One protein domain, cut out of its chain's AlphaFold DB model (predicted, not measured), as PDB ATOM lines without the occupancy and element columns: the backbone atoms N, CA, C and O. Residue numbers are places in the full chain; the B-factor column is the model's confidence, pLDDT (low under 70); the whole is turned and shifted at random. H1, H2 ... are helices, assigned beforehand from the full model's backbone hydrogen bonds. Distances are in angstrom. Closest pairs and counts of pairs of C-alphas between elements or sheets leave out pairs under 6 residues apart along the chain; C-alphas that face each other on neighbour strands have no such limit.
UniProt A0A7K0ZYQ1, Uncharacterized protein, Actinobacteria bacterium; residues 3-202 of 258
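AT A GLANCE: This is residues 3 to 202 of the 258 residues of an uncharacterized protein of Actinobacteria bacterium (UniProt A0A7K0ZYQ1). Two long helical hairpins, H2 with H3 and H4 with H5, cross where H3 packs on H4; H1 packs on H2, H3 and H5, its residues 3 to 20 sticking out. The printed part has 200 residues with six named helices, H1 to H6 in order along the chain, the short H6 last, and no named strand; its class is all helix, and the whole is loose, with a radius of gyration of the C-alphas of 20.8 A and spans of 59 by 57 by 39 A.

HOW THE PARTS SIT: H1, residues 3 to 38, touches H2, residues 49 to 88, about perpendicular at 74 degrees; closest C-alphas Leu 25 and Asp 56, 6.2 A. H3, residues 94 to 122, touches H4, residues 128 to 156, at a steep tilt of 63 degrees; closest C-alphas Ala 111 and Ala 139, 4.9 A. H5, residues 160 to 191, forms a hairpin with H4, tilt 15 degrees. H6, residues 193 to 202, only just touches H4, only at their ends, with 3 pairs of C-alphas within 8 A. Every O i to N i+4 pair is within hydrogen-bond range in H1, H3, H4 and H6; 34 of 36 in H2, 24 of 28 in H5.

IN THESE COORDINATES: H1 runs 52.2 A from C-alpha 3 at (-29.506, 12.722, 55.477) to C-alpha 38 at (-4.247, 36.239, 16.328); H6 ends at C-alpha 202 at (13.601, 38.105, 13.137).

THE WHOLE: The printed part has no cut and no long link; pLDDT is under 70 in 38 residues, among them 74 to 95.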
ATOM      1  N   ASP A   3     -30.687  13.355  56.075       73.44
ATOM      2  CA  ASP A   3     -29.506  12.722  55.477       73.44
ATOM      3  C   ASP A   3     -29.612  12.592  53.951       73.44
ATOM      4  O   ASP A   3     -28.618  12.785  53.248       73.44
ATOM      5  N   ASP A   4     -30.820  12.381  53.411       73.94
ATOM      6  CA  ASP A   4     -31.060  12.389  51.960       73.94
ATOM      7  C   ASP A   4     -30.833  13.783  51.368       73.94
ATOM      8  O   ASP A   4     -30.245  13.911  50.299       73.94
ATOM      9  N   ILE A   5     -31.247  14.845  52.075       69.38
ATOM     10  CA  ILE A   5     -31.068  16.234  51.622       69.38
ATOM     11  C   ILE A   5     -29.583  16.613  51.638       69.38
ATOM     12  O   ILE A   5     -29.099  17.215  50.681       69.38
ATOM     13  N   ARG A   6     -28.835  16.229  52.682       73.94
ATOM     14  CA  ARG A   6     -27.379  16.460  52.743       73.94
ATOM     15  C   ARG A   6     -26.634  15.692  51.655       73.94
ATOM     16  O   ARG A   6     -25.759  16.262  51.008       73.94
ATOM     17  N   THR A   7     -27.005  14.436  51.413       78.12
ATOM     18  CA  THR A   7     -26.372  13.595  50.387       78.12
ATOM     19  C   THR A   7     -26.699  14.099  48.980       78.12
ATOM     20  O   THR A   7     -25.791  14.281  48.170       78.12
ATOM     21  N   PHE A   8     -27.965  14.421  48.699       76.94
ATOM     22  CA  PHE A   8     -28.395  15.004  47.425       76.94
ATOM     23  C   PHE A   8     -27.757  16.377  47.176       76.94
ATOM     24  O   PHE A   8     -27.262  16.632  46.080       76.94
ATOM     25  N   SER A   9     -27.679  17.232  48.201       79.06
ATOM     26  CA  SER A   9     -26.976  18.519  48.119       79.06
ATOM     27  C   SER A   9     -25.473  18.342  47.884       79.06
ATOM     28  O   SER A   9     -24.883  19.144  47.163       79.06
ATOM     29  N   GLY A  10     -24.852  17.307  48.459       84.31
ATOM     30  CA  GLY A  10     -23.445  16.975  48.226       84.31
ATOM     31  C   GLY A  10     -23.183  16.556  46.778       84.31
ATOM     32  O   GLY A  10     -22.295  17.106  46.130       84.31
ATOM     33  N   TRP A  11     -24.000  15.653  46.230       86.81
ATOM     34  CA  TRP A  11     -23.892  15.230  44.827       86.81
ATOM     35  C   TRP A  11     -24.203  16.360  43.844       86.81
ATOM     36  O   TRP A  11     -23.480  16.527  42.862       86.81
ATOM     37  N   ALA A  12     -25.223  17.175  44.123       88.00
ATOM     38  CA  ALA A  12     -25.539  18.351  43.319       88.00
ATOM     39  C   ALA A  12     -24.384  19.366  43.314       88.00
ATOM     40  O   ALA A  12     -24.045  19.895  42.256       88.00
ATOM     41  N   ALA A  13     -23.731  19.591  44.461       86.88
ATOM     42  CA  ALA A  13     -22.556  20.457  44.548       86.88
ATOM     43  C   ALA A  13     -21.382  19.910  43.722       86.88
ATOM     44  O   ALA A  13     -20.769  20.657  42.963       86.88
ATOM     45  N   VAL A  14     -21.104  18.604  43.807       90.94
ATOM     46  CA  VAL A  14     -20.038  17.962  43.020       90.94
ATOM     47  C   VAL A  14     -20.313  18.078  41.521       90.94
ATOM     48  O   VAL A  14     -19.439  18.509  40.769       90.94
ATOM     49  N   ILE A  15     -21.528  17.746  41.078       90.38
ATOM     50  CA  ILE A  15     -21.915  17.846  39.663       90.38
ATOM     51  C   ILE A  15     -21.839  19.302  39.187       90.38
ATOM     52  O   ILE A  15     -21.321  19.559  38.101       90.38
ATOM     53  N   GLY A  16     -22.291  20.254  40.007       88.25
ATOM     54  CA  GLY A  16     -22.195  21.683  39.714       88.25
ATOM     55  C   GLY A  16     -20.749  22.141  39.524       88.25
ATOM     56  O   GLY A  16     -20.432  22.764  38.512       88.25
ATOM     57  N   VAL A  17     -19.852  21.773  40.443       87.56
ATOM     58  CA  VAL A  17     -18.420  22.102  40.355       87.56
ATOM     59  C   VAL A  17     -17.791  21.499  39.100       87.56
ATOM     60  O   VAL A  17     -17.092  22.201  38.371       87.56
ATOM     61  N   LEU A  18     -18.069  20.226  38.806       88.19
ATOM     62  CA  LEU A  18     -17.544  19.564  37.609       88.19
ATOM     63  C   LEU A  18     -18.073  20.200  36.318       88.19
ATOM     64  O   LEU A  18     -17.302  20.396  35.379       88.19
ATOM     65  N   GLY A  19     -19.357  20.562  36.276       90.06
ATOM     66  CA  GLY A  19     -19.970  21.233  35.131       90.06
ATOM     67  C   GLY A  19     -19.367  22.614  34.870       90.06
ATOM     68  O   GLY A  19     -18.993  22.921  33.735       90.06
ATOM     69  N   VAL A  20     -19.201  23.421  35.924       87.50
ATOM     70  CA  VAL A  20     -18.558  24.743  35.841       87.50
ATOM     71  C   VAL A  20     -17.107  24.611  35.391       87.50
ATOM     72  O   VAL A  20     -16.680  25.335  34.494       87.50
ATOM     73  N   LEU A  21     -16.359  23.658  35.955       83.50
ATOM     74  CA  LEU A  21     -14.966  23.429  35.585       83.50
ATOM     75  C   LEU A  21     -14.843  22.997  34.118       83.50
ATOM     76  O   LEU A  21     -14.012  23.530  33.388       83.50
ATOM     77  N   TYR A  22     -15.692  22.073  33.665       83.25
ATOM     78  CA  TYR A  22     -15.697  21.610  32.279       83.25
ATOM     79  C   TYR A  22     -16.018  22.742  31.295       83.25
ATOM     80  O   TYR A  22     -15.304  22.921  30.306       83.25
ATOM     81  N   SER A  23     -17.057  23.531  31.584       86.19
ATOM     82  CA  SER A  23     -17.457  24.666  30.747       86.19
ATOM     83  C   SER A  23     -16.388  25.762  30.721       86.19
ATOM     84  O   SER A  23     -16.022  26.235  29.644       86.19
ATOM     85  N   GLY A  24     -15.828  26.110  31.885       83.75
ATOM     86  CA  GLY A  24     -14.771  27.111  32.009       83.75
ATOM     87  C   GLY A  24     -13.491  26.708  31.279       83.75
ATOM     88  O   GLY A  24     -12.922  27.523  30.556       83.75
ATOM     89  N   LEU A  25     -13.074  25.441  31.394       82.38
ATOM     90  CA  LEU A  25     -11.936  24.911  30.641       82.38
ATOM     91  C   LEU A  25     -12.178  24.988  29.133       82.38
ATOM     92  O   LEU A  25     -11.304  25.454  28.414       82.38
ATOM     93  N   GLY A  26     -13.359  24.581  28.657       83.25
ATOM     94  CA  GLY A  26     -13.695  24.654  27.232       83.25
ATOM     95  C   GLY A  26     -13.657  26.085  26.689       83.25
ATOM     96  O   GLY A  26     -13.099  26.325  25.619       83.25
ATOM     97  N   TRP A  27     -14.191  27.045  27.448       87.50
ATOM     98  CA  TRP A  27     -14.133  28.462  27.090       87.50
ATOM     99  C   TRP A  27     -12.695  28.989  27.031       87.50
ATOM    100  O   TRP A  27     -12.336  29.699  26.093       87.50
ATOM    101  N   LEU A  28     -11.858  28.607  27.997       84.38
ATOM    102  CA  LEU A  28     -10.473  29.058  28.065       84.38
ATOM    103  C   LEU A  28      -9.609  28.452  26.959       84.38
ATOM    104  O   LEU A  28      -8.817  29.173  26.360       84.38
ATOM    105  N   SER A  29      -9.807  27.168  26.643       82.06
ATOM    106  CA  SER A  29      -9.162  26.520  25.499       82.06
ATOM    107  C   SER A  29      -9.554  27.217  24.193       82.06
ATOM    108  O   SER A  29      -8.677  27.591  23.424       82.06
ATOM    109  N   ALA A  30     -10.846  27.499  23.977       87.44
ATOM    110  CA  ALA A  30     -11.302  28.215  22.782       87.44
ATOM    111  C   ALA A  30     -10.711  29.633  22.688       87.44
ATOM    112  O   ALA A  30     -10.315  30.078  21.609       87.44
ATOM    113  N   LEU A  31     -10.624  30.340  23.819       88.56
ATOM    114  CA  LEU A  31     -10.016  31.665  23.869       88.56
ATOM    115  C   LEU A  31      -8.514  31.603  23.580       88.56
ATOM    116  O   LEU A  31      -7.997  32.447  22.849       88.56
ATOM    117  N   ARG A  32      -7.819  30.598  24.118       86.19
ATOM    118  CA  ARG A  32      -6.397  30.372  23.864       86.19
ATOM    119  C   ARG A  32      -6.155  30.119  22.390       86.19
ATOM    120  O   ARG A  32      -5.308  30.787  21.809       86.19
ATOM    121  N   ASP A  33      -6.906  29.202  21.796       85.50
ATOM    122  CA  ASP A  33      -6.741  28.829  20.395       85.50
ATOM    123  C   ASP A  33      -6.987  30.045  19.485       85.50
ATOM    124  O   ASP A  33      -6.201  30.320  18.579       85.50
ATOM    125  N   ALA A  34      -8.000  30.864  19.792       90.69
ATOM    126  CA  ALA A  34      -8.244  32.113  19.075       90.69
ATOM    127  C   ALA A  34      -7.094  33.130  19.233       90.69
ATOM    128  O   ALA A  34      -6.709  33.781  18.262       90.69
ATOM    129  N   LEU A  35      -6.522  33.265  20.434       89.62
ATOM    130  CA  LEU A  35      -5.386  34.159  20.672       89.62
ATOM    131  C   LEU A  35      -4.105  33.663  19.989       89.62
ATOM    132  O   LEU A  35      -3.402  34.478  19.403       89.62
ATOM    133  N   ILE A  36      -3.824  32.357  20.009       87.56
ATOM    134  CA  ILE A  36      -2.705  31.726  19.289       87.56
ATOM    135  C   ILE A  36      -2.768  32.078  17.799       87.56
ATOM    136  O   ILE A  36      -1.759  32.470  17.214       87.56
ATOM    137  N   VAL A  37      -3.968  32.015  17.208       89.06
ATOM    138  CA  VAL A  37      -4.204  32.406  15.811       89.06
ATOM    139  C   VAL A  37      -3.941  33.899  15.591       89.06
ATOM    140  O   VAL A  37      -3.239  34.261  14.649       89.06
ATOM    141  N   VAL A  38      -4.455  34.780  16.457       91.12
ATOM    142  CA  VAL A  38      -4.247  36.239  16.328       91.12
ATOM    143  C   VAL A  38      -2.777  36.632  16.499       91.12
ATOM    144  O   VAL A  38      -2.286  37.505  15.783       91.12
ATOM    145  N   PHE A  39      -2.068  35.982  17.422       88.25
ATOM    146  CA  PHE A  39      -0.641  36.189  17.653       88.25
ATOM    147  C   PHE A  39       0.255  35.432  16.660       88.25
ATOM    148  O   PHE A  39       1.473  35.550  16.761       88.25
ATOM    149  N   GLN A  40      -0.326  34.703  15.696       84.31
ATOM    150  CA  GLN A  40       0.379  33.961  14.640       84.31
ATOM    151  C   GLN A  40       1.464  33.018  15.178       84.31
ATOM    152  O   GLN A  40       2.554  32.903  14.619       84.31
ATOM    153  N   MET A  41       1.179  32.347  16.294       78.81
ATOM    154  CA  MET A  41       2.151  31.464  16.933       78.81
ATOM    155  C   MET A  41       2.356  30.171  16.129       78.81
ATOM    156  O   MET A  41       1.375  29.610  15.634       78.81
ATOM    157  N   PRO A  42       3.597  29.654  16.022       66.88
ATOM    158  CA  PRO A  42       3.869  28.410  15.310       66.88
ATOM    159  C   PRO A  42       3.105  27.225  15.918       66.88
ATOM    160  O   PRO A  42       3.203  26.957  17.116       66.88
ATOM    161  N   GLU A  43       2.421  26.437  15.085       58.47
ATOM    162  CA  GLU A  43       1.658  25.246  15.509       58.47
ATOM    163  C   GLU A  43       2.513  24.192  16.245       58.47
ATOM    164  O   GLU A  43       1.979  23.373  16.990       58.47
ATOM    165  N   ARG A  44       3.846  24.234  16.096       49.38
ATOM    166  CA  ARG A  44       4.792  23.333  16.777       49.38
ATOM    167  C   ARG A  44       4.971  23.595  18.277       49.38
ATOM    168  O   ARG A  44       5.461  22.700  18.959       49.38
ATOM    169  N   GLU A  45       4.573  24.760  18.789       52.25
ATOM    170  CA  GLU A  45       4.623  25.071  20.229       52.25
ATOM    171  C   GLU A  45       3.288  24.823  20.945       52.25
ATOM    172  O   GLU A  45       3.149  25.137  22.128       52.25
ATOM    173  N   GLN A  46       2.297  24.233  20.263       55.72
ATOM    174  CA  GLN A  46       1.040  23.876  20.906       55.72
ATOM    175  C   GLN A  46       1.290  22.771  21.947       55.72
ATOM    176  O   GLN A  46       1.686  21.658  21.582       55.72
ATOM    177  N   PRO A  47       1.082  23.038  23.249       54.09
ATOM    178  CA  PRO A  47       1.229  22.012  24.269       54.09
ATOM    179  C   PRO A  47       0.254  20.867  23.956       54.09
ATOM    180  O   PRO A  47      -0.915  21.113  23.662       54.09
ATOM    181  N   GLY A  48       0.727  19.614  23.988       61.84
ATOM    182  CA  GLY A  48      -0.119  18.440  23.749       61.84
ATOM    183  C   GLY A  48      -1.405  18.462  24.589       61.84
ATOM    184  O   GLY A  48      -1.458  19.107  25.632       61.84
ATOM    185  N   PHE A  49      -2.453  17.746  24.163       60.03
ATOM    186  CA  PHE A  49      -3.813  17.843  24.737       60.03
ATOM    187  C   PHE A  49      -3.861  17.883  26.279       60.03
ATOM    188  O   PHE A  49      -4.599  18.674  26.864       60.03
ATOM    189  N   VAL A  50      -3.034  17.071  26.945       67.12
ATOM    190  CA  VAL A  50      -2.939  17.024  28.412       67.12
ATOM    191  C   VAL A  50      -2.232  18.255  28.994       67.12
ATOM    192  O   VAL A  50      -2.744  18.846  29.943       67.12
ATOM    193  N   SER A  51      -1.091  18.682  28.442       66.81
ATOM    194  CA  SER A  51      -0.348  19.846  28.949       66.81
ATOM    195  C   SER A  51      -1.058  21.165  28.643       66.81
ATOM    196  O   SER A  51      -1.061  22.058  29.490       66.81
ATOM    197  N   GLY A  52      -1.749  21.264  27.503       67.56
ATOM    198  CA  GLY A  52      -2.626  22.390  27.192       67.56
ATOM    199  C   GLY A  52      -3.770  22.496  28.197       67.56
ATOM    200  O   GLY A  52      -4.014  23.564  28.750       67.56
ATOM    201  N   LYS A  53      -4.418  21.376  28.530       69.88
ATOM    202  CA  LYS A  53      -5.513  21.371  29.510       69.88
ATOM    203  C   LYS A  53      -5.044  21.663  30.937       69.88
ATOM    204  O   LYS A  53      -5.765  22.307  31.691       69.88
ATOM    205  N   LEU A  54      -3.830  21.245  31.302       71.69
ATOM    206  CA  LEU A  54      -3.215  21.568  32.595       71.69
ATOM    207  C   LEU A  54      -2.852  23.061  32.701       71.69
ATOM    208  O   LEU A  54      -3.069  23.689  33.740       71.69
ATOM    209  N   ARG A  55      -2.349  23.647  31.606       70.31
ATOM    210  CA  ARG A  55      -2.111  25.091  31.493       70.31
ATOM    211  C   ARG A  55      -3.421  25.865  31.574       70.31
ATOM    212  O   ARG A  55      -3.488  26.842  32.316       70.31
ATOM    213  N   ASP A  56      -4.469  25.400  30.898       73.44
ATOM    214  CA  ASP A  56      -5.798  26.008  30.981       73.44
ATOM    215  C   ASP A  56      -6.347  25.915  32.410       73.44
ATOM    216  O   ASP A  56      -6.861  26.895  32.929       73.44
ATOM    217  N   LEU A  57      -6.151  24.795  33.109       74.19
ATOM    218  CA  LEU A  57      -6.563  24.654  34.509       74.19
ATOM    219  C   LEU A  57      -5.818  25.623  35.443       74.19
ATOM    220  O   LEU A  57      -6.427  26.260  36.304       74.19
ATOM    221  N   THR A  58      -4.509  25.785  35.240       73.19
ATOM    222  CA  THR A  58      -3.690  26.747  35.997       73.19
ATOM    223  C   THR A  58      -4.153  28.176  35.722       73.19
ATOM    224  O   THR A  58      -4.356  28.966  36.639       73.19
ATOM    225  N   THR A  59      -4.398  28.486  34.452       71.31
ATOM    226  CA  THR A  59      -4.890  29.785  33.995       71.31
ATOM    227  C   THR A  59      -6.265  30.095  34.573       71.31
ATOM    228  O   THR A  59      -6.472  31.181  35.106       71.31
ATOM    229  N   LEU A  60      -7.183  29.129  34.534       76.38
ATOM    230  CA  LEU A  60      -8.515  29.230  35.119       76.38
ATOM    231  C   LEU A  60      -8.427  29.517  36.621       76.38
ATOM    232  O   LEU A  60      -9.148  30.371  37.129       76.38
ATOM    233  N   THR A  61      -7.506  28.844  37.315       74.94
ATOM    234  CA  THR A  61      -7.271  29.043  38.750       74.94
ATOM    235  C   THR A  61      -6.747  30.449  39.037       74.94
ATOM    236  O   THR A  61      -7.256  31.114  39.933       74.94
ATOM    237  N   VAL A  62      -5.775  30.939  38.259       74.00
ATOM    238  CA  VAL A  62      -5.223  32.295  38.417       74.00
ATOM    239  C   VAL A  62      -6.277  33.356  38.114       74.00
ATOM    240  O   VAL A  62      -6.459  34.270  38.910       74.00
ATOM    241  N   VAL A  63      -7.006  33.229  37.003       71.69
ATOM    242  CA  VAL A  63      -8.083  34.159  36.635       71.69
ATOM    243  C   VAL A  63      -9.187  34.147  37.694       71.69
ATOM    244  O   VAL A  63      -9.624  35.210  38.128       71.69
ATOM    245  N   GLY A  64      -9.583  32.963  38.170       73.00
ATOM    246  CA  GLY A  64     -10.545  32.804  39.259       73.00
ATOM    247  C   GLY A  64     -10.075  33.452  40.561       73.00
ATOM    248  O   GLY A  64     -10.845  34.166  41.196       73.00
ATOM    249  N   LEU A  65      -8.803  33.282  40.935       75.81
ATOM    250  CA  LEU A  65      -8.221  33.918  42.116       75.81
ATOM    251  C   LEU A  65      -8.171  35.443  41.969       75.81
ATOM    252  O   LEU A  65      -8.546  36.150  42.898       75.81
ATOM    253  N   VAL A  66      -7.758  35.959  40.808       71.25
ATOM    254  CA  VAL A  66      -7.745  37.403  40.520       71.25
ATOM    255  C   VAL A  66      -9.155  37.981  40.616       71.25
ATOM    256  O   VAL A  66      -9.336  39.032  41.224       71.25
ATOM    257  N   LEU A  67     -10.159  37.283  40.079       71.94
ATOM    258  CA  LEU A  67     -11.567  37.662  40.209       71.94
ATOM    259  C   LEU A  67     -12.026  37.653  41.670       71.94
ATOM    260  O   LEU A  67     -12.648  38.616  42.107       71.94
ATOM    261  N   LEU A  68     -11.693  36.613  42.439       76.75
ATOM    262  CA  LEU A  68     -12.023  36.541  43.865       76.75
ATOM    263  C   LEU A  68     -11.372  37.673  44.656       76.75
ATOM    264  O   LEU A  68     -12.039  38.294  45.476       76.75
ATOM    265  N   VAL A  69     -10.102  37.979  44.386       76.44
ATOM    266  CA  VAL A  69      -9.396  39.106  45.004       76.44
ATOM    267  C   VAL A  69     -10.040  40.426  44.594       76.44
ATOM    268  O   VAL A  69     -10.286  41.260  45.455       76.44
ATOM    269  N   ALA A  70     -10.377  40.617  43.318       69.75
ATOM    270  CA  ALA A  70     -11.036  41.834  42.847       69.75
ATOM    271  C   ALA A  70     -12.409  42.030  43.505       69.75
ATOM    272  O   ALA A  70     -12.723  43.133  43.954       69.75
ATOM    273  N   VAL A  71     -13.209  40.966  43.614       73.25
ATOM    274  CA  VAL A  71     -14.511  40.991  44.296       73.25
ATOM    275  C   VAL A  71     -14.336  41.221  45.791       73.25
ATOM    276  O   VAL A  71     -15.064  42.035  46.347       73.25
ATOM    277  N   ALA A  72     -13.364  40.571  46.433       75.06
ATOM    278  CA  ALA A  72     -13.055  40.799  47.836       75.06
ATOM    279  C   ALA A  72     -12.673  42.262  48.058       75.06
ATOM    280  O   ALA A  72     -13.322  42.930  48.847       75.06
ATOM    281  N   VAL A  73     -11.709  42.800  47.307       73.44
ATOM    282  CA  VAL A  73     -11.297  44.209  47.391       73.44
ATOM    283  C   VAL A  73     -12.483  45.142  47.146       73.44
ATOM    284  O   VAL A  73     -12.684  46.068  47.921       73.44
ATOM    285  N   THR A  74     -13.311  44.877  46.133       65.44
ATOM    286  CA  THR A  74     -14.505  45.692  45.848       65.44
ATOM    287  C   THR A  74     -15.525  45.616  46.985       65.44
ATOM    288  O   THR A  74     -16.086  46.640  47.358       65.44
ATOM    289  N   GLY A  75     -15.744  44.429  47.556       66.94
ATOM    290  CA  GLY A  75     -16.637  44.191  48.692       66.94
ATOM    291  C   GLY A  75     -16.125  44.803  49.995       66.94
ATOM    292  O   GLY A  75     -16.908  45.333  50.775       66.94
ATOM    293  N   PHE A  76     -14.810  44.791  50.212       69.19
ATOM    294  CA  PHE A  76     -14.156  45.500  51.305       69.19
ATOM    295  C   PHE A  76     -14.325  47.011  51.119       69.19
ATOM    296  O   PHE A  76     -14.822  47.684  52.010       69.19
ATOM    297  N   VAL A  77     -14.015  47.562  49.944       62.31
ATOM    298  CA  VAL A  77     -14.170  49.002  49.676       62.31
ATOM    299  C   VAL A  77     -15.631  49.451  49.800       62.31
ATOM    300  O   VAL A  77     -15.890  50.492  50.400       62.31
ATOM    301  N   SER A  78     -16.596  48.674  49.298       60.12
ATOM    302  CA  SER A  78     -18.022  49.009  49.402       60.12
ATOM    303  C   SER A  78     -18.572  48.832  50.819       60.12
ATOM    304  O   SER A  78     -19.353  49.667  51.268       60.12
ATOM    305  N   GLY A  79     -18.120  47.807  51.548       59.69
ATOM    306  CA  GLY A  79     -18.484  47.567  52.946       59.69
ATOM    307  C   GLY A  79     -17.940  48.633  53.900       59.69
ATOM    308  O   GLY A  79     -18.633  49.026  54.830       59.69
ATOM    309  N   PHE A  80     -16.746  49.163  53.625       53.12
ATOM    310  CA  PHE A  80     -16.119  50.238  54.398       53.12
ATOM    311  C   PHE A  80     -16.498  51.650  53.921       53.12
ATOM    312  O   PHE A  80     -16.150  52.628  54.577       53.12
ATOM    313  N   SER A  81     -17.225  51.792  52.807       50.19
ATOM    314  CA  SER A  81     -17.641  53.110  52.306       50.19
ATOM    315  C   SER A  81     -18.559  53.840  53.292       50.19
ATOM    316  O   SER A  81     -18.426  55.049  53.423       50.19
ATOM    317  N   GLY A  82     -19.427  53.138  54.030       53.81
ATOM    318  CA  GLY A  82     -20.274  53.761  55.060       53.81
ATOM    319  C   GLY A  82     -19.461  54.407  56.189       53.81
ATOM    320  O   GLY A  82     -19.670  55.573  56.506       53.81
ATOM    321  N   ASP A  83     -18.467  53.685  56.712       53.94
ATOM    322  CA  ASP A  83     -17.655  54.132  57.850       53.94
ATOM    323  C   ASP A  83     -16.547  55.124  57.449       53.94
ATOM    324  O   ASP A  83     -16.226  56.027  58.219       53.94
ATOM    325  N   LEU A  84     -15.976  55.026  56.236       49.62
ATOM    326  CA  LEU A  84     -15.007  56.019  55.743       49.62
ATOM    327  C   LEU A  84     -15.658  57.369  55.408       49.62
ATOM    328  O   LEU A  84     -15.007  58.399  55.571       49.62
ATOM    329  N   LEU A  85     -16.912  57.379  54.942       50.81
ATOM    330  CA  LEU A  85     -17.650  58.613  54.644       50.81
ATOM    331  C   LEU A  85     -18.033  59.380  55.921       50.81
ATOM    332  O   LEU A  85     -17.966  60.610  55.914       50.81
ATOM    333  N   ASP A  86     -18.336  58.676  57.017       54.91
ATOM    334  CA  ASP A  86     -18.626  59.283  58.327       54.91
ATOM    335  C   ASP A  86     -17.356  59.659  59.115       54.91
ATOM    336  O   ASP A  86     -17.333  60.689  59.789       54.91
ATOM    337  N   TRP A  87     -16.267  58.885  59.006       50.00
ATOM    338  CA  TRP A  87     -15.025  59.163  59.746       50.00
ATOM    339  C   TRP A  87     -14.213  60.334  59.172       50.00
ATOM    340  O   TRP A  87     -13.484  60.999  59.908       50.00
ATOM    341  N   LEU A  88     -14.341  60.619  57.869       52.97
ATOM    342  CA  LEU A  88     -13.589  61.694  57.208       52.97
ATOM    343  C   LEU A  88     -14.320  63.036  57.133       52.97
ATOM    344  O   LEU A  88     -13.654  64.017  56.835       52.97
ATOM    345  N   GLY A  89     -15.629  63.126  57.401       60.19
ATOM    346  CA  GLY A  89     -16.337  64.401  57.619       60.19
ATOM    347  C   GLY A  89     -16.139  65.510  56.565       60.19
ATOM    348  O   GLY A  89     -16.128  66.686  56.929       60.19
ATOM    349  N   LEU A  90     -15.938  65.191  55.277       54.91
ATOM    350  CA  LEU A  90     -15.449  66.161  54.282       54.91
ATOM    351  C   LEU A  90     -16.268  66.166  52.982       54.91
ATOM    352  O   LEU A  90     -16.568  65.135  52.384       54.91
ATOM    353  N   GLY A  91     -16.647  67.380  52.578       53.97
ATOM    354  CA  GLY A  91     -17.687  67.680  51.604       53.97
ATOM    355  C   GLY A  91     -17.403  67.306  50.149       53.97
ATOM    356  O   GLY A  91     -16.323  66.872  49.758       53.97
ATOM    357  N   ARG A  92     -18.450  67.545  49.354       59.09
ATOM    358  CA  ARG A  92     -18.692  67.392  47.904       59.09
ATOM    359  C   ARG A  92     -17.493  67.436  46.929       59.09
ATOM    360  O   ARG A  92     -17.642  66.944  45.816       59.09
ATOM    361  N   GLU A  93     -16.335  67.970  47.316       60.66
ATOM    362  CA  GLU A  93     -15.112  68.035  46.502       60.66
ATOM    363  C   GLU A  93     -14.317  66.718  46.454       60.66
ATOM    364  O   GLU A  93     -13.802  66.356  45.397       60.66
ATOM    365  N   LEU A  94     -14.272  65.935  47.541       63.53
ATOM    366  CA  LEU A  94     -13.554  64.647  47.542       63.53
ATOM    367  C   LEU A  94     -14.368  63.498  46.933       63.53
ATOM    368  O   LEU A  94     -13.790  62.509  46.487       63.53
ATOM    369  N   ALA A  95     -15.692  63.640  46.814       67.38
ATOM    370  CA  ALA A  95     -16.543  62.657  46.136       67.38
ATOM    371  C   ALA A  95     -16.130  62.451  44.666       67.38
ATOM    372  O   ALA A  95     -16.127  61.324  44.164       67.38
ATOM    373  N   ALA A  96     -15.712  63.525  43.988       71.75
ATOM    374  CA  ALA A  96     -15.183  63.455  42.629       71.75
ATOM    375  C   ALA A  96     -13.839  62.707  42.575       71.75
ATOM    376  O   ALA A  96     -13.631  61.886  41.682       71.75
ATOM    377  N   VAL A  97     -12.958  62.927  43.559       75.50
ATOM    378  CA  VAL A  97     -11.649  62.257  43.657       75.50
ATOM    379  C   VAL A  97     -11.813  60.761  43.927       75.50
ATOM    380  O   VAL A  97     -11.176  59.950  43.259       75.50
ATOM    381  N   VAL A  98     -12.705  60.379  44.843       73.31
ATOM    382  CA  VAL A  98     -13.005  58.968  45.147       73.31
ATOM    383  C   VAL A  98     -13.638  58.266  43.944       73.31
ATOM    384  O   VAL A  98     -13.265  57.139  43.614       73.31
ATOM    385  N   THR A  99     -14.544  58.944  43.235       72.56
ATOM    386  CA  THR A  99     -15.147  58.415  42.001       72.56
ATOM    387  C   THR A  99     -14.089  58.208  40.917       72.56
ATOM    388  O   THR A  99     -14.019  57.134  40.320       72.56
ATOM    389  N   LEU A 100     -13.217  59.198  40.699       78.19
ATOM    390  CA  LEU A 100     -12.119  59.102  39.738       78.19
ATOM    391  C   LEU A 100     -11.153  57.968  40.104       78.19
ATOM    392  O   LEU A 100     -10.791  57.174  39.238       78.19
ATOM    393  N   LEU A 101     -10.784  57.849  41.381       77.06
ATOM    394  CA  LEU A 101      -9.918  56.780  41.874       77.06
ATOM    395  C   LEU A 101     -10.546  55.405  41.628       77.06
ATOM    396  O   LEU A 101      -9.872  54.507  41.135       77.06
ATOM    397  N   THR A 102     -11.843  55.257  41.894       74.94
ATOM    398  CA  THR A 102     -12.579  54.007  41.655       74.94
ATOM    399  C   THR A 102     -12.577  53.632  40.172       74.94
ATOM    400  O   THR A 102     -12.328  52.476  39.829       74.94
ATOM    401  N   ILE A 103     -12.785  54.607  39.281       79.12
ATOM    402  CA  ILE A 103     -12.730  54.394  37.826       79.12
ATOM    403  C   ILE A 103     -11.320  53.978  37.394       79.12
ATOM    404  O   ILE A 103     -11.171  53.012  36.649       79.12
ATOM    405  N   VAL A 104     -10.282  54.671  37.871       82.81
ATOM    406  CA  VAL A 104      -8.884  54.374  37.521       82.81
ATOM    407  C   VAL A 104      -8.470  52.994  38.027       82.81
ATOM    408  O   VAL A 104      -7.864  52.230  37.279       82.81
ATOM    409  N   VAL A 105      -8.827  52.641  39.265       80.69
ATOM    410  CA  VAL A 105      -8.551  51.318  39.843       80.69
ATOM    411  C   VAL A 105      -9.299  50.228  39.074       80.69
ATOM    412  O   VAL A 105      -8.698  49.212  38.729       80.69
ATOM    413  N   GLY A 106     -10.573  50.450  38.735       79.69
ATOM    414  CA  GLY A 106     -11.358  49.518  37.925       79.69
ATOM    415  C   GLY A 106     -10.767  49.312  36.530       79.69
ATOM    416  O   GLY A 106     -10.613  48.176  36.080       79.69
ATOM    417  N   LEU A 107     -10.362  50.397  35.866       87.31
ATOM    418  CA  LEU A 107      -9.715  50.338  34.558       87.31
ATOM    419  C   LEU A 107      -8.350  49.638  34.634       87.31
ATOM    420  O   LEU A 107      -8.038  48.815  33.776       87.31
ATOM    421  N   GLY A 108      -7.562  49.917  35.676       86.88
ATOM    422  CA  GLY A 108      -6.286  49.254  35.942       86.88
ATOM    423  C   GLY A 108      -6.451  47.753  36.174       86.88
ATOM    424  O   GLY A 108      -5.725  46.959  35.580       86.88
ATOM    425  N   ALA A 109      -7.456  47.349  36.956       84.00
ATOM    426  CA  ALA A 109      -7.793  45.944  37.168       84.00
ATOM    427  C   ALA A 109      -8.194  45.252  35.855       84.00
ATOM    428  O   ALA A 109      -7.717  44.154  35.571       84.00
ATOM    429  N   ASN A 110      -8.996  45.915  35.014       89.44
ATOM    430  CA  ASN A 110      -9.342  45.397  33.689       89.44
ATOM    431  C   ASN A 110      -8.101  45.278  32.794       89.44
ATOM    432  O   ASN A 110      -7.920  44.261  32.135       89.44
ATOM    433  N   ALA A 111      -7.198  46.260  32.801       90.62
ATOM    434  CA  ALA A 111      -5.961  46.187  32.024       90.62
ATOM    435  C   ALA A 111      -5.068  45.022  32.478       90.62
ATOM    436  O   ALA A 111      -4.566  44.274  31.639       90.62
ATOM    437  N   VAL A 112      -4.936  44.802  33.790       87.75
ATOM    438  CA  VAL A 112      -4.234  43.632  34.343       87.75
ATOM    439  C   VAL A 112      -4.909  42.332  33.909       87.75
ATOM    440  O   VAL A 112      -4.214  41.397  33.516       87.75
ATOM    441  N   LEU A 113      -6.245  42.272  33.922       86.06
ATOM    442  CA  LEU A 113      -7.003  41.104  33.475       86.06
ATOM    443  C   LEU A 113      -6.719  40.776  32.003       86.06
ATOM    444  O   LEU A 113      -6.366  39.641  31.693       86.06
ATOM    445  N   PHE A 114      -6.816  41.756  31.099       90.31
ATOM    446  CA  PHE A 114      -6.514  41.545  29.679       90.31
ATOM    447  C   PHE A 114      -5.048  41.163  29.449       90.31
ATOM    448  O   PHE A 114      -4.764  40.247  28.678       90.31
ATOM    449  N   PHE A 115      -4.115  41.802  30.158       90.38
ATOM    450  CA  PHE A 115      -2.699  41.445  30.092       90.38
ATOM    451  C   PHE A 115      -2.462  39.996  30.536       90.38
ATOM    452  O   PHE A 115      -1.758  39.248  29.854       90.38
ATOM    453  N   ALA A 116      -3.074  39.587  31.651       85.69
ATOM    454  CA  ALA A 116      -3.006  38.221  32.152       85.69
ATOM    455  C   ALA A 116      -3.613  37.233  31.151       85.69
ATOM    456  O   ALA A 116      -3.004  36.198  30.898       85.69
ATOM    457  N   LEU A 117      -4.747  37.571  30.523       87.00
ATOM    458  CA  LEU A 117      -5.346  36.739  29.482       87.00
ATOM    459  C   LEU A 117      -4.359  36.503  28.333       87.00
ATOM    460  O   LEU A 117      -4.067  35.358  28.003       87.00
ATOM    461  N   TYR A 118      -3.772  37.550  27.756       89.69
ATOM    462  CA  TYR A 118      -2.846  37.348  26.637       89.69
ATOM    463  C   TYR A 118      -1.571  36.616  27.048       89.69
ATOM    464  O   TYR A 118      -1.096  35.737  26.326       89.69
ATOM    465  N   ARG A 119      -1.000  36.979  28.204       85.50
ATOM    466  CA  ARG A 119       0.272  36.412  28.654       85.50
ATOM    467  C   ARG A 119       0.133  34.949  29.046       85.50
ATOM    468  O   ARG A 119       1.035  34.176  28.754       85.50
ATOM    469  N   LEU A 120      -0.956  34.585  29.714       79.50
ATOM    470  CA  LEU A 120      -1.115  33.256  30.293       79.50
ATOM    471  C   LEU A 120      -1.676  32.258  29.274       79.50
ATOM    472  O   LEU A 120      -1.207  31.118  29.238       79.50
ATOM    473  N   LEU A 121      -2.595  32.695  28.399       78.56
ATOM    474  CA  LEU A 121      -3.183  31.829  27.375       78.56
ATOM    475  C   LEU A 121      -2.223  31.632  26.202       78.56
ATOM    476  O   LEU A 121      -1.900  30.496  25.876       78.56
ATOM    477  N   ALA A 122      -1.776  32.719  25.574       77.56
ATOM    478  CA  ALA A 122      -1.018  32.633  24.329       77.56
ATOM    479  C   ALA A 122       0.499  32.742  24.554       77.56
ATOM    480  O   ALA A 122       1.257  32.046  23.902       77.56
ATOM    481  N   GLU A 123       0.948  33.572  25.501       81.81
ATOM    482  CA  GLU A 123       2.377  33.843  25.742       81.81
ATOM    483  C   GLU A 123       3.142  34.320  24.491       81.81
ATOM    484  O   GLU A 123       4.121  33.711  24.068       81.81
ATOM    485  N   PRO A 124       2.721  35.443  23.882       81.56
ATOM    486  CA  PRO A 124       3.332  35.928  22.651       81.56
ATOM    487  C   PRO A 124       4.782  36.359  22.816       81.56
ATOM    488  O   PRO A 124       5.149  37.007  23.802       81.56
ATOM    489  N   HIS A 125       5.561  36.078  21.769       78.75
ATOM    490  CA  HIS A 125       6.883  36.638  21.490       78.75
ATOM    491  C   HIS A 125       6.763  38.122  21.091       78.75
ATOM    492  O   HIS A 125       7.189  38.552  20.027       78.75
ATOM    493  N   LEU A 126       6.110  38.916  21.942       80.50
ATOM    494  CA  LEU A 126       5.909  40.349  21.762       80.50
ATOM    495  C   LEU A 126       6.608  41.122  22.885       80.50
ATOM    496  O   LEU A 126       6.609  40.677  24.040       80.50
ATOM    497  N   PRO A 127       7.133  42.329  22.601       85.50
ATOM    498  CA  PRO A 127       7.592  43.237  23.642       85.50
ATOM    499  C   PRO A 127       6.481  43.490  24.669       85.50
ATOM    500  O   PRO A 127       5.335  43.778  24.310       85.50
ATOM    501  N   ARG A 128       6.816  43.436  25.966       86.62
ATOM    502  CA  ARG A 128       5.837  43.620  27.058       86.62
ATOM    503  C   ARG A 128       5.098  44.960  26.978       86.62
ATOM    504  O   ARG A 128       3.930  45.027  27.349       86.62
ATOM    505  N   SER A 129       5.756  46.002  26.471       87.19
ATOM    506  CA  SER A 129       5.156  47.319  26.225       87.19
ATOM    507  C   SER A 129       4.010  47.258  25.215       87.19
ATOM    508  O   SER A 129       2.974  47.887  25.424       87.19
ATOM    509  N   SER A 130       4.157  46.460  24.156       89.50
ATOM    510  CA  SER A 130       3.113  46.265  23.155       89.50
ATOM    511  C   SER A 130       1.905  45.526  23.725       89.50
ATOM    512  O   SER A 130       0.757  45.924  23.516       89.50
ATOM    513  N   LEU A 131       2.174  44.485  24.519       90.25
ATOM    514  CA  LEU A 131       1.132  43.694  25.166       90.25
ATOM    515  C   LEU A 131       0.298  44.544  26.135       90.25
ATOM    516  O   LEU A 131      -0.926  44.442  26.146       90.25
ATOM    517  N   TRP A 132       0.948  45.437  26.890       93.12
ATOM    518  CA  TRP A 132       0.265  46.397  27.760       93.12
ATOM    519  C   TRP A 132      -0.599  47.397  26.993       93.12
ATOM    520  O   TRP A 132      -1.705  47.696  27.431       93.12
ATOM    521  N   ARG A 133      -0.151  47.890  25.833       91.62
ATOM    522  CA  ARG A 133      -0.968  48.789  24.997       91.62
ATOM    523  C   ARG A 133      -2.222  48.096  24.474       91.62
ATOM    524  O   ARG A 133      -3.301  48.682  24.536       91.62
ATOM    525  N   GLY A 134      -2.091  46.845  24.028       92.31
ATOM    526  CA  GLY A 134      -3.240  46.002  23.693       92.31
ATOM    527  C   GLY A 134      -4.175  45.803  24.883       92.31
ATOM    528  O   GLY A 134      -5.378  46.003  24.756       92.31
ATOM    529  N   ALA A 135      -3.624  45.496  26.058       93.25
ATOM    530  CA  ALA A 135      -4.409  45.269  27.268       93.25
ATOM    531  C   ALA A 135      -5.168  46.518  27.737       93.25
ATOM    532  O   ALA A 135      -6.329  46.414  28.118       93.25
ATOM    533  N   ILE A 136      -4.555  47.701  27.654       94.31
ATOM    534  CA  ILE A 136      -5.218  48.977  27.953       94.31
ATOM    535  C   ILE A 136      -6.342  49.241  26.947       94.31
ATOM    536  O   ILE A 136      -7.446  49.604  27.348       94.31
ATOM    537  N   PHE A 137      -6.103  49.008  25.652       94.94
ATOM    538  CA  PHE A 137      -7.144  49.138  24.630       94.94
ATOM    539  C   PHE A 137      -8.320  48.179  24.888       94.94
ATOM    540  O   PHE A 137      -9.481  48.586  24.831       94.94
ATOM    541  N   GLY A 138      -8.022  46.927  25.250       94.31
ATOM    542  CA  GLY A 138      -9.018  45.935  25.656       94.31
ATOM    543  C   GLY A 138      -9.798  46.357  26.899       94.31
ATOM    544  O   GLY A 138     -11.024  46.280  26.902       94.31
ATOM    545  N   ALA A 139      -9.116  46.882  27.918       93.00
ATOM    546  CA  ALA A 139      -9.730  47.363  29.152       93.00
ATOM    547  C   ALA A 139     -10.703  48.523  28.912       93.00
ATOM    548  O   ALA A 139     -11.812  48.506  29.442       93.00
ATOM    549  N   VAL A 140     -10.324  49.490  28.071       94.25
ATOM    550  CA  VAL A 140     -11.213  50.593  27.675       94.25
ATOM    551  C   VAL A 140     -12.429  50.052  26.920       94.25
ATOM    552  O   VAL A 140     -13.561  50.395  27.257       94.25
ATOM    553  N   GLY A 141     -12.221  49.155  25.949       94.25
ATOM    554  CA  GLY A 141     -13.317  48.514  25.218       94.25
ATOM    555  C   GLY A 141     -14.259  47.715  26.125       94.25
ATOM    556  O   GLY A 141     -15.474  47.745  25.939       94.25
ATOM    557  N   PHE A 142     -13.719  47.048  27.145       94.31
ATOM    558  CA  PHE A 142     -14.494  46.306  28.135       94.31
ATOM    559  C   PHE A 142     -15.297  47.220  29.062       94.31
ATOM    560  O   PHE A 142     -16.440  46.904  29.391       94.31
ATOM    561  N   GLU A 143     -14.749  48.376  29.442       92.00
ATOM    562  CA  GLU A 143     -15.478  49.384  30.214       92.00
ATOM    563  C   GLU A 143     -16.675  49.929  29.427       92.00
ATOM    564  O   GLU A 143     -17.799  49.942  29.932       92.00
ATOM    565  N   VAL A 144     -16.458  50.275  28.153       93.69
ATOM    566  CA  VAL A 144     -17.526  50.700  27.235       93.69
ATOM    567  C   VAL A 144     -18.572  49.598  27.077       93.69
ATOM    568  O   VAL A 144     -19.771  49.869  27.141       93.69
ATOM    569  N   LEU A 145     -18.141  48.342  26.928       93.56
ATOM    570  CA  LEU A 145     -19.052  47.208  26.804       93.56
ATOM    571  C   LEU A 145     -19.911  47.027  28.062       93.56
ATOM    572  O   LEU A 145     -21.117  46.807  27.944       93.56
ATOM    573  N   LYS A 146     -19.336  47.162  29.264       89.44
ATOM    574  CA  LYS A 146     -20.093  47.106  30.528       89.44
ATOM    575  C   LYS A 146     -21.154  48.203  30.598       89.44
ATOM    576  O   LYS A 146     -22.305  47.910  30.915       89.44
ATOM    577  N   GLN A 147     -20.794  49.436  30.245       89.75
ATOM    578  CA  GLN A 147     -21.739  50.556  30.226       89.75
ATOM    579  C   GLN A 147     -22.858  50.339  29.200       89.75
ATOM    580  O   GLN A 147     -24.033  50.497  29.530       89.75
ATOM    581  N   ALA A 148     -22.516  49.892  27.988       91.31
ATOM    582  CA  ALA A 148     -23.491  49.556  26.953       91.31
ATOM    583  C   ALA A 148     -24.448  48.440  27.404       91.31
ATOM    584  O   ALA A 148     -25.641  48.493  27.117       91.31
ATOM    585  N   SER A 149     -23.945  47.459  28.156       88.06
ATOM    586  CA  SER A 149     -24.750  46.360  28.705       88.06
ATOM    587  C   SER A 149     -25.741  46.847  29.753       88.06
ATOM    588  O   SER A 149     -26.910  46.472  29.712       88.06
ATOM    589  N   ALA A 150     -25.287  47.708  30.669       88.19
ATOM    590  CA  ALA A 150     -26.144  48.311  31.683       88.19
ATOM    591  C   ALA A 150     -27.249  49.161  31.039       88.19
ATOM    592  O   ALA A 150     -28.418  49.042  31.410       88.19
ATOM    593  N   TYR A 151     -26.893  49.955  30.026       89.94
ATOM    594  CA  TYR A 151     -27.854  50.735  29.252       89.94
ATOM    595  C   TYR A 151     -28.863  49.839  28.523       89.94
ATOM    596  O   TYR A 151     -30.067  50.072  28.609       89.94
ATOM    597  N   LEU A 152     -28.393  48.788  27.845       86.56
ATOM    598  CA  LEU A 152     -29.255  47.866  27.111       86.56
ATOM    599  C   LEU A 152     -30.249  47.164  28.040       86.56
ATOM    600  O   LEU A 152     -31.430  47.077  27.707       86.56
ATOM    601  N   LEU A 153     -29.791  46.716  29.213       85.88
ATOM    602  CA  LEU A 153     -30.637  46.078  30.220       85.88
ATOM    603  C   LEU A 153     -31.693  47.046  30.770       85.88
ATOM    604  O   LEU A 153     -32.854  46.671  30.913       85.88
ATOM    605  N   ALA A 154     -31.313  48.300  31.033       86.44
ATOM    606  CA  ALA A 154     -32.255  49.330  31.459       86.44
ATOM    607  C   ALA A 154     -33.307  49.624  30.373       86.44
ATOM    608  O   ALA A 154     -34.493  49.698  30.677       86.44
ATOM    609  N   ALA A 155     -32.888  49.723  29.109       84.19
ATOM    610  CA  ALA A 155     -33.765  50.031  27.980       84.19
ATOM    611  C   ALA A 155     -34.757  48.906  27.630       84.19
ATOM    612  O   ALA A 155     -35.798  49.169  27.032       84.19
ATOM    613  N   THR A 156     -34.450  47.654  27.978       83.31
ATOM    614  CA  THR A 156     -35.288  46.486  27.638       83.31
ATOM    615  C   THR A 156     -36.129  45.957  28.796       83.31
ATOM    616  O   THR A 156     -36.945  45.059  28.588       83.31
ATOM    617  N   LYS A 157     -35.998  46.541  29.992       79.25
ATOM    618  CA  LYS A 157     -36.682  46.103  31.216       79.25
ATOM    619  C   LYS A 157     -38.211  46.052  31.089       79.25
ATOM    620  O   LYS A 157     -38.827  45.113  31.588       79.25
ATOM    621  N   ASP A 158     -38.806  47.017  30.391       82.25
ATOM    622  CA  ASP A 158     -40.265  47.156  30.294       82.25
ATOM    623  C   ASP A 158     -40.862  46.500  29.034       82.25
ATOM    624  O   ASP A 158     -42.063  46.607  28.786       82.25
ATOM    625  N   GLN A 159     -40.058  45.802  28.218       80.44
ATOM    626  CA  GLN A 159     -40.540  45.185  26.978       80.44
ATOM    627  C   GLN A 159     -41.008  43.728  27.178       80.44
ATOM    628  O   GLN A 159     -40.189  42.866  27.513       80.44
ATOM    629  N   PRO A 160     -42.279  43.389  26.862       77.94
ATOM    630  CA  PRO A 160     -42.821  42.034  27.033       77.94
ATOM    631  C   PRO A 160     -42.046  40.948  26.271       77.94
ATOM    632  O   PRO A 160     -41.871  39.841  26.772       77.94
ATOM    633  N   ALA A 161     -41.521  41.268  25.082       76.06
ATOM    634  CA  ALA A 161     -40.728  40.341  24.272       76.06
ATOM    635  C   ALA A 161     -39.385  39.951  24.929       76.06
ATOM    636  O   ALA A 161     -38.886  38.845  24.713       76.06
ATOM    637  N   PHE A 162     -38.812  40.826  25.765       74.31
ATOM    638  CA  PHE A 162     -37.542  40.579  26.456       74.31
ATOM    639  C   PHE A 162     -37.704  39.762  27.747       74.31
ATOM    640  O   PHE A 162     -36.721  39.193  28.220       74.31
ATOM    641  N   GLN A 163     -38.920  39.619  28.286       74.81
ATOM    642  CA  GLN A 163     -39.141  38.884  29.538       74.81
ATOM    643  C   GLN A 163     -38.947  37.365  29.399       74.81
ATOM    644  O   GLN A 163     -38.489  36.726  30.341       74.81
ATOM    645  N   ALA A 164     -39.245  36.786  28.230       78.62
ATOM    646  CA  ALA A 164     -39.113  35.342  28.005       78.62
ATOM    647  C   ALA A 164     -37.738  34.926  27.443       78.62
ATOM    648  O   ALA A 164     -37.190  33.908  27.857       78.62
ATOM    649  N   PHE A 165     -37.161  35.707  26.518       83.31
ATOM    650  CA  PHE A 165     -35.917  35.348  25.806       83.31
ATOM    651  C   PHE A 165     -34.844  36.445  25.800       83.31
ATOM    652  O   PHE A 165     -33.731  36.229  25.315       83.31
ATOM    653  N   GLY A 166     -35.148  37.623  26.347       82.06
ATOM    654  CA  GLY A 166     -34.280  38.794  26.258       82.06
ATOM    655  C   GLY A 166     -32.933  38.598  26.938       82.06
ATOM    656  O   GLY A 166     -31.911  38.965  26.370       82.06
ATOM    657  N   ILE A 167     -32.909  37.949  28.105       83.25
ATOM    658  CA  ILE A 167     -31.671  37.695  28.860       83.25
ATOM    659  C   ILE A 167     -30.691  36.844  28.042       83.25
ATOM    660  O   ILE A 167     -29.509  37.173  27.970       83.25
ATOM    661  N   ALA A 168     -31.173  35.784  27.383       88.62
ATOM    662  CA  ALA A 168     -30.329  34.922  26.558       88.62
ATOM    663  C   ALA A 168     -29.767  35.674  25.341       88.62
ATOM    664  O   ALA A 168     -28.585  35.540  25.027       88.62
ATOM    665  N   LEU A 169     -30.589  36.503  24.685       87.00
ATOM    666  CA  LEU A 169     -30.165  37.320  23.545       87.00
ATOM    667  C   LEU A 169     -29.134  38.374  23.972       87.00
ATOM    668  O   LEU A 169     -28.084  38.487  23.342       87.00
ATOM    669  N   ILE A 170     -29.395  39.099  25.064       86.88
ATOM    670  CA  ILE A 170     -28.463  40.083  25.637       86.88
ATOM    671  C   ILE A 170     -27.134  39.409  25.969       86.88
ATOM    672  O   ILE A 170     -26.086  39.925  25.589       86.88
ATOM    673  N   LEU A 171     -27.167  38.239  26.613       90.56
ATOM    674  CA  LEU A 171     -25.961  37.494  26.958       90.56
ATOM    675  C   LEU A 171     -25.195  37.041  25.709       90.56
ATOM    676  O   LEU A 171     -23.979  37.191  25.656       90.56
ATOM    677  N   LEU A 172     -25.883  36.542  24.680       92.25
ATOM    678  CA  LEU A 172     -25.254  36.139  23.420       92.25
ATOM    679  C   LEU A 172     -24.562  37.322  22.731       92.25
ATOM    680  O   LEU A 172     -23.409  37.216  22.309       92.25
ATOM    681  N   VAL A 173     -25.258  38.458  22.635       91.38
ATOM    682  CA  VAL A 173     -24.715  39.693  22.061       91.38
ATOM    683  C   VAL A 173     -23.519  40.165  22.877       91.38
ATOM    684  O   VAL A 173     -22.474  40.474  22.302       91.38
ATOM    685  N   TRP A 174     -23.641  40.156  24.204       93.19
ATOM    686  CA  TRP A 174     -22.568  40.522  25.117       93.19
ATOM    687  C   TRP A 174     -21.324  39.661  24.913       93.19
ATOM    688  O   TRP A 174     -20.250  40.206  24.681       93.19
ATOM    689  N   ILE A 175     -21.473  38.331  24.911       92.62
ATOM    690  CA  ILE A 175     -20.365  37.392  24.688       92.62
ATOM    691  C   ILE A 175     -19.735  37.632  23.311       92.62
ATOM    692  O   ILE A 175     -18.513  37.672  23.197       92.62
ATOM    693  N   ASN A 176     -20.537  37.846  22.263       93.94
ATOM    694  CA  ASN A 176     -20.017  38.131  20.923       93.94
ATOM    695  C   ASN A 176     -19.184  39.425  20.886       93.94
ATOM    696  O   ASN A 176     -18.090  39.439  20.319       93.94
ATOM    697  N   TYR A 177     -19.672  40.512  21.488       95.88
ATOM    698  CA  TYR A 177     -18.917  41.765  21.539       95.88
ATOM    699  C   TYR A 177     -17.692  41.666  22.446       95.88
ATOM    700  O   TYR A 177     -16.637  42.171  22.071       95.88
ATOM    701  N   PHE A 178     -17.792  40.969  23.578       95.00
ATOM    702  CA  PHE A 178     -16.660  40.685  24.454       95.00
ATOM    703  C   PHE A 178     -15.543  39.965  23.691       95.00
ATOM    704  O   PHE A 178     -14.412  40.446  23.665       95.00
ATOM    705  N   SER A 179     -15.872  38.880  22.983       94.50
ATOM    706  CA  SER A 179     -14.909  38.142  22.162       94.50
ATOM    707  C   SER A 179     -14.249  39.041  21.115       94.50
ATOM    708  O   SER A 179     -13.031  39.011  20.957       94.50
ATOM    709  N   ARG A 180     -15.018  39.906  20.438       95.50
ATOM    710  CA  ARG A 180     -14.460  40.875  19.477       95.50
ATOM    711  C   ARG A 180     -13.521  41.873  20.139       95.50
ATOM    712  O   ARG A 180     -12.457  42.131  19.591       95.50
ATOM    713  N   VAL A 181     -13.885  42.414  21.302       96.56
ATOM    714  CA  VAL A 181     -13.019  43.329  22.055       96.56
ATOM    715  C   VAL A 181     -11.701  42.639  22.377       96.56
ATOM    716  O   VAL A 181     -10.660  43.216  22.077       96.56
ATOM    717  N   VAL A 182     -11.726  41.407  22.899       94.69
ATOM    718  CA  VAL A 182     -10.516  40.630  23.223       94.69
ATOM    719  C   VAL A 182      -9.638  40.389  21.994       94.69
ATOM    720  O   VAL A 182      -8.427  40.596  22.056       94.69
ATOM    721  N   LEU A 183     -10.228  39.999  20.862       94.56
ATOM    722  CA  LEU A 183      -9.463  39.713  19.646       94.56
ATOM    723  C   LEU A 183      -8.931  40.982  18.972       94.56
ATOM    724  O   LEU A 183      -7.787  41.000  18.530       94.56
ATOM    725  N   TYR A 184      -9.711  42.064  18.923       96.38
ATOM    726  CA  TYR A 184      -9.253  43.336  18.358       96.38
ATOM    727  C   TYR A 184      -8.155  43.980  19.196       96.38
ATOM    728  O   TYR A 184      -7.217  44.542  18.644       96.38
ATOM    729  N   SER A 185      -8.232  43.866  20.519       95.38
ATOM    730  CA  SER A 185      -7.178  44.338  21.419       95.38
ATOM    731  C   SER A 185      -5.900  43.499  21.319       95.38
ATOM    732  O   SER A 185      -4.807  44.066  21.291       95.38
ATOM    733  N   ALA A 186      -6.018  42.178  21.154       93.50
ATOM    734  CA  ALA A 186      -4.879  41.317  20.834       93.50
ATOM    735  C   ALA A 186      -4.258  41.680  19.470       93.50
ATOM    736  O   ALA A 186      -3.048  41.872  19.372       93.50
ATOM    737  N   ALA A 187      -5.076  41.886  18.434       93.31
ATOM    738  CA  ALA A 187      -4.604  42.317  17.117       93.31
ATOM    739  C   ALA A 187      -3.949  43.712  17.162       93.31
ATOM    740  O   ALA A 187      -2.944  43.962  16.493       93.31
ATOM    741  N   PHE A 188      -4.468  44.619  17.992       93.81
ATOM    742  CA  PHE A 188      -3.854  45.921  18.238       93.81
ATOM    743  C   PHE A 188      -2.464  45.776  18.877       93.81
ATOM    744  O   PHE A 188      -1.527  46.455  18.462       93.81
ATOM    745  N   ALA A 189      -2.285  44.823  19.800       91.94
ATOM    746  CA  ALA A 189      -0.973  44.504  20.368       91.94
ATOM    747  C   ALA A 189       0.035  44.006  19.312       91.94
ATOM    748  O   ALA A 189       1.236  44.202  19.479       91.94
ATOM    749  N   CYS A 190      -0.411  43.394  18.215       89.12
ATOM    750  CA  CYS A 190       0.480  42.973  17.126       89.12
ATOM    751  C   CYS A 190       0.851  44.119  16.171       89.12
ATOM    752  O   CYS A 190       1.854  44.039  15.465       89.12
ATOM    753  N   THR A 191       0.051  45.187  16.108       90.00
ATOM    754  CA  THR A 191       0.227  46.264  15.116       90.00
ATOM    755  C   THR A 191       1.010  47.470  15.628       90.00
ATOM    756  O   THR A 191       1.237  48.410  14.862       90.00
ATOM    757  N   THR A 192       1.466  47.453  16.882       88.25
ATOM    758  CA  THR A 192       2.273  48.544  17.442       88.25
ATOM    759  C   THR A 192       3.641  48.667  16.751       88.25
ATOM    760  O   THR A 192       4.155  47.684  16.203       88.25
ATOM    761  N   PRO A 193       4.270  49.857  16.782       84.62
ATOM    762  CA  PRO A 193       5.606  50.053  16.221       84.62
ATOM    763  C   PRO A 193       6.654  49.093  16.795       84.62
ATOM    764  O   PRO A 193       7.481  48.583  16.050       84.62
ATOM    765  N   GLU A 194       6.598  48.803  18.096       84.25
ATOM    766  CA  GLU A 194       7.537  47.910  18.781       84.25
ATOM    767  C   GLU A 194       7.335  46.453  18.369       84.25
ATOM    768  O   GLU A 194       8.311  45.737  18.158       84.25
ATOM    769  N   ALA A 195       6.079  46.014  18.232       82.75
ATOM    770  CA  ALA A 195       5.758  44.676  17.743       82.75
ATOM    771  C   ALA A 195       6.232  44.483  16.297       82.75
ATOM    772  O   ALA A 195       6.844  43.468  15.974       82.75
ATOM    773  N   ARG A 196       6.012  45.490  15.442       82.75
ATOM    774  CA  ARG A 196       6.511  45.485  14.062       82.75
ATOM    775  C   ARG A 196       8.035  45.496  14.018       82.75
ATOM    776  O   ARG A 196       8.608  44.710  13.282       82.75
ATOM    777  N   ALA A 197       8.697  46.323  14.824       81.12
ATOM    778  CA  ALA A 197      10.156  46.354  14.881       81.12
ATOM    779  C   ALA A 197      10.746  44.993  15.291       81.12
ATOM    780  O   ALA A 197      11.697  44.533  14.663       81.12
ATOM    781  N   ALA A 198      10.146  44.325  16.284       80.75
ATOM    782  CA  ALA A 198      10.546  42.978  16.692       80.75
ATOM    783  C   ALA A 198      10.347  41.952  15.563       80.75
ATOM    784  O   ALA A 198      11.266  41.203  15.252       80.75
ATOM    785  N   ALA A 199       9.196  41.977  14.883       77.75
ATOM    786  CA  ALA A 199       8.924  41.073  13.766       77.75
ATOM    787  C   ALA A 199       9.900  41.258  12.588       77.75
ATOM    788  O   ALA A 199      10.261  40.291  11.928       77.75
ATOM    789  N   TYR A 200      10.350  42.486  12.315       70.50
ATOM    790  CA  TYR A 200      11.319  42.755  11.244       70.50
ATOM    791  C   TYR A 200      12.742  42.316  11.617       70.50
ATOM    792  O   TYR A 200      13.504  41.947  10.726       70.50
ATOM    793  N   ALA A 201      13.094  42.334  12.906       69.12
ATOM    794  CA  ALA A 201      14.399  41.879  13.382       69.12
ATOM    795  C   ALA A 201      14.604  40.365  13.187       69.12
ATOM    796  O   ALA A 201      15.717  39.945  12.882       69.12
ATOM    797  N   ASP A 202      13.538  39.565  13.301       66.62
ATOM    798  CA  ASP A 202      13.601  38.105  13.137       66.62
ATOM    799  C   ASP A 202      13.588  37.640  11.666       66.62
ATOM    800  O   ASP A 202      14.022  36.528  11.366       66.62
TER     801      ASP A 202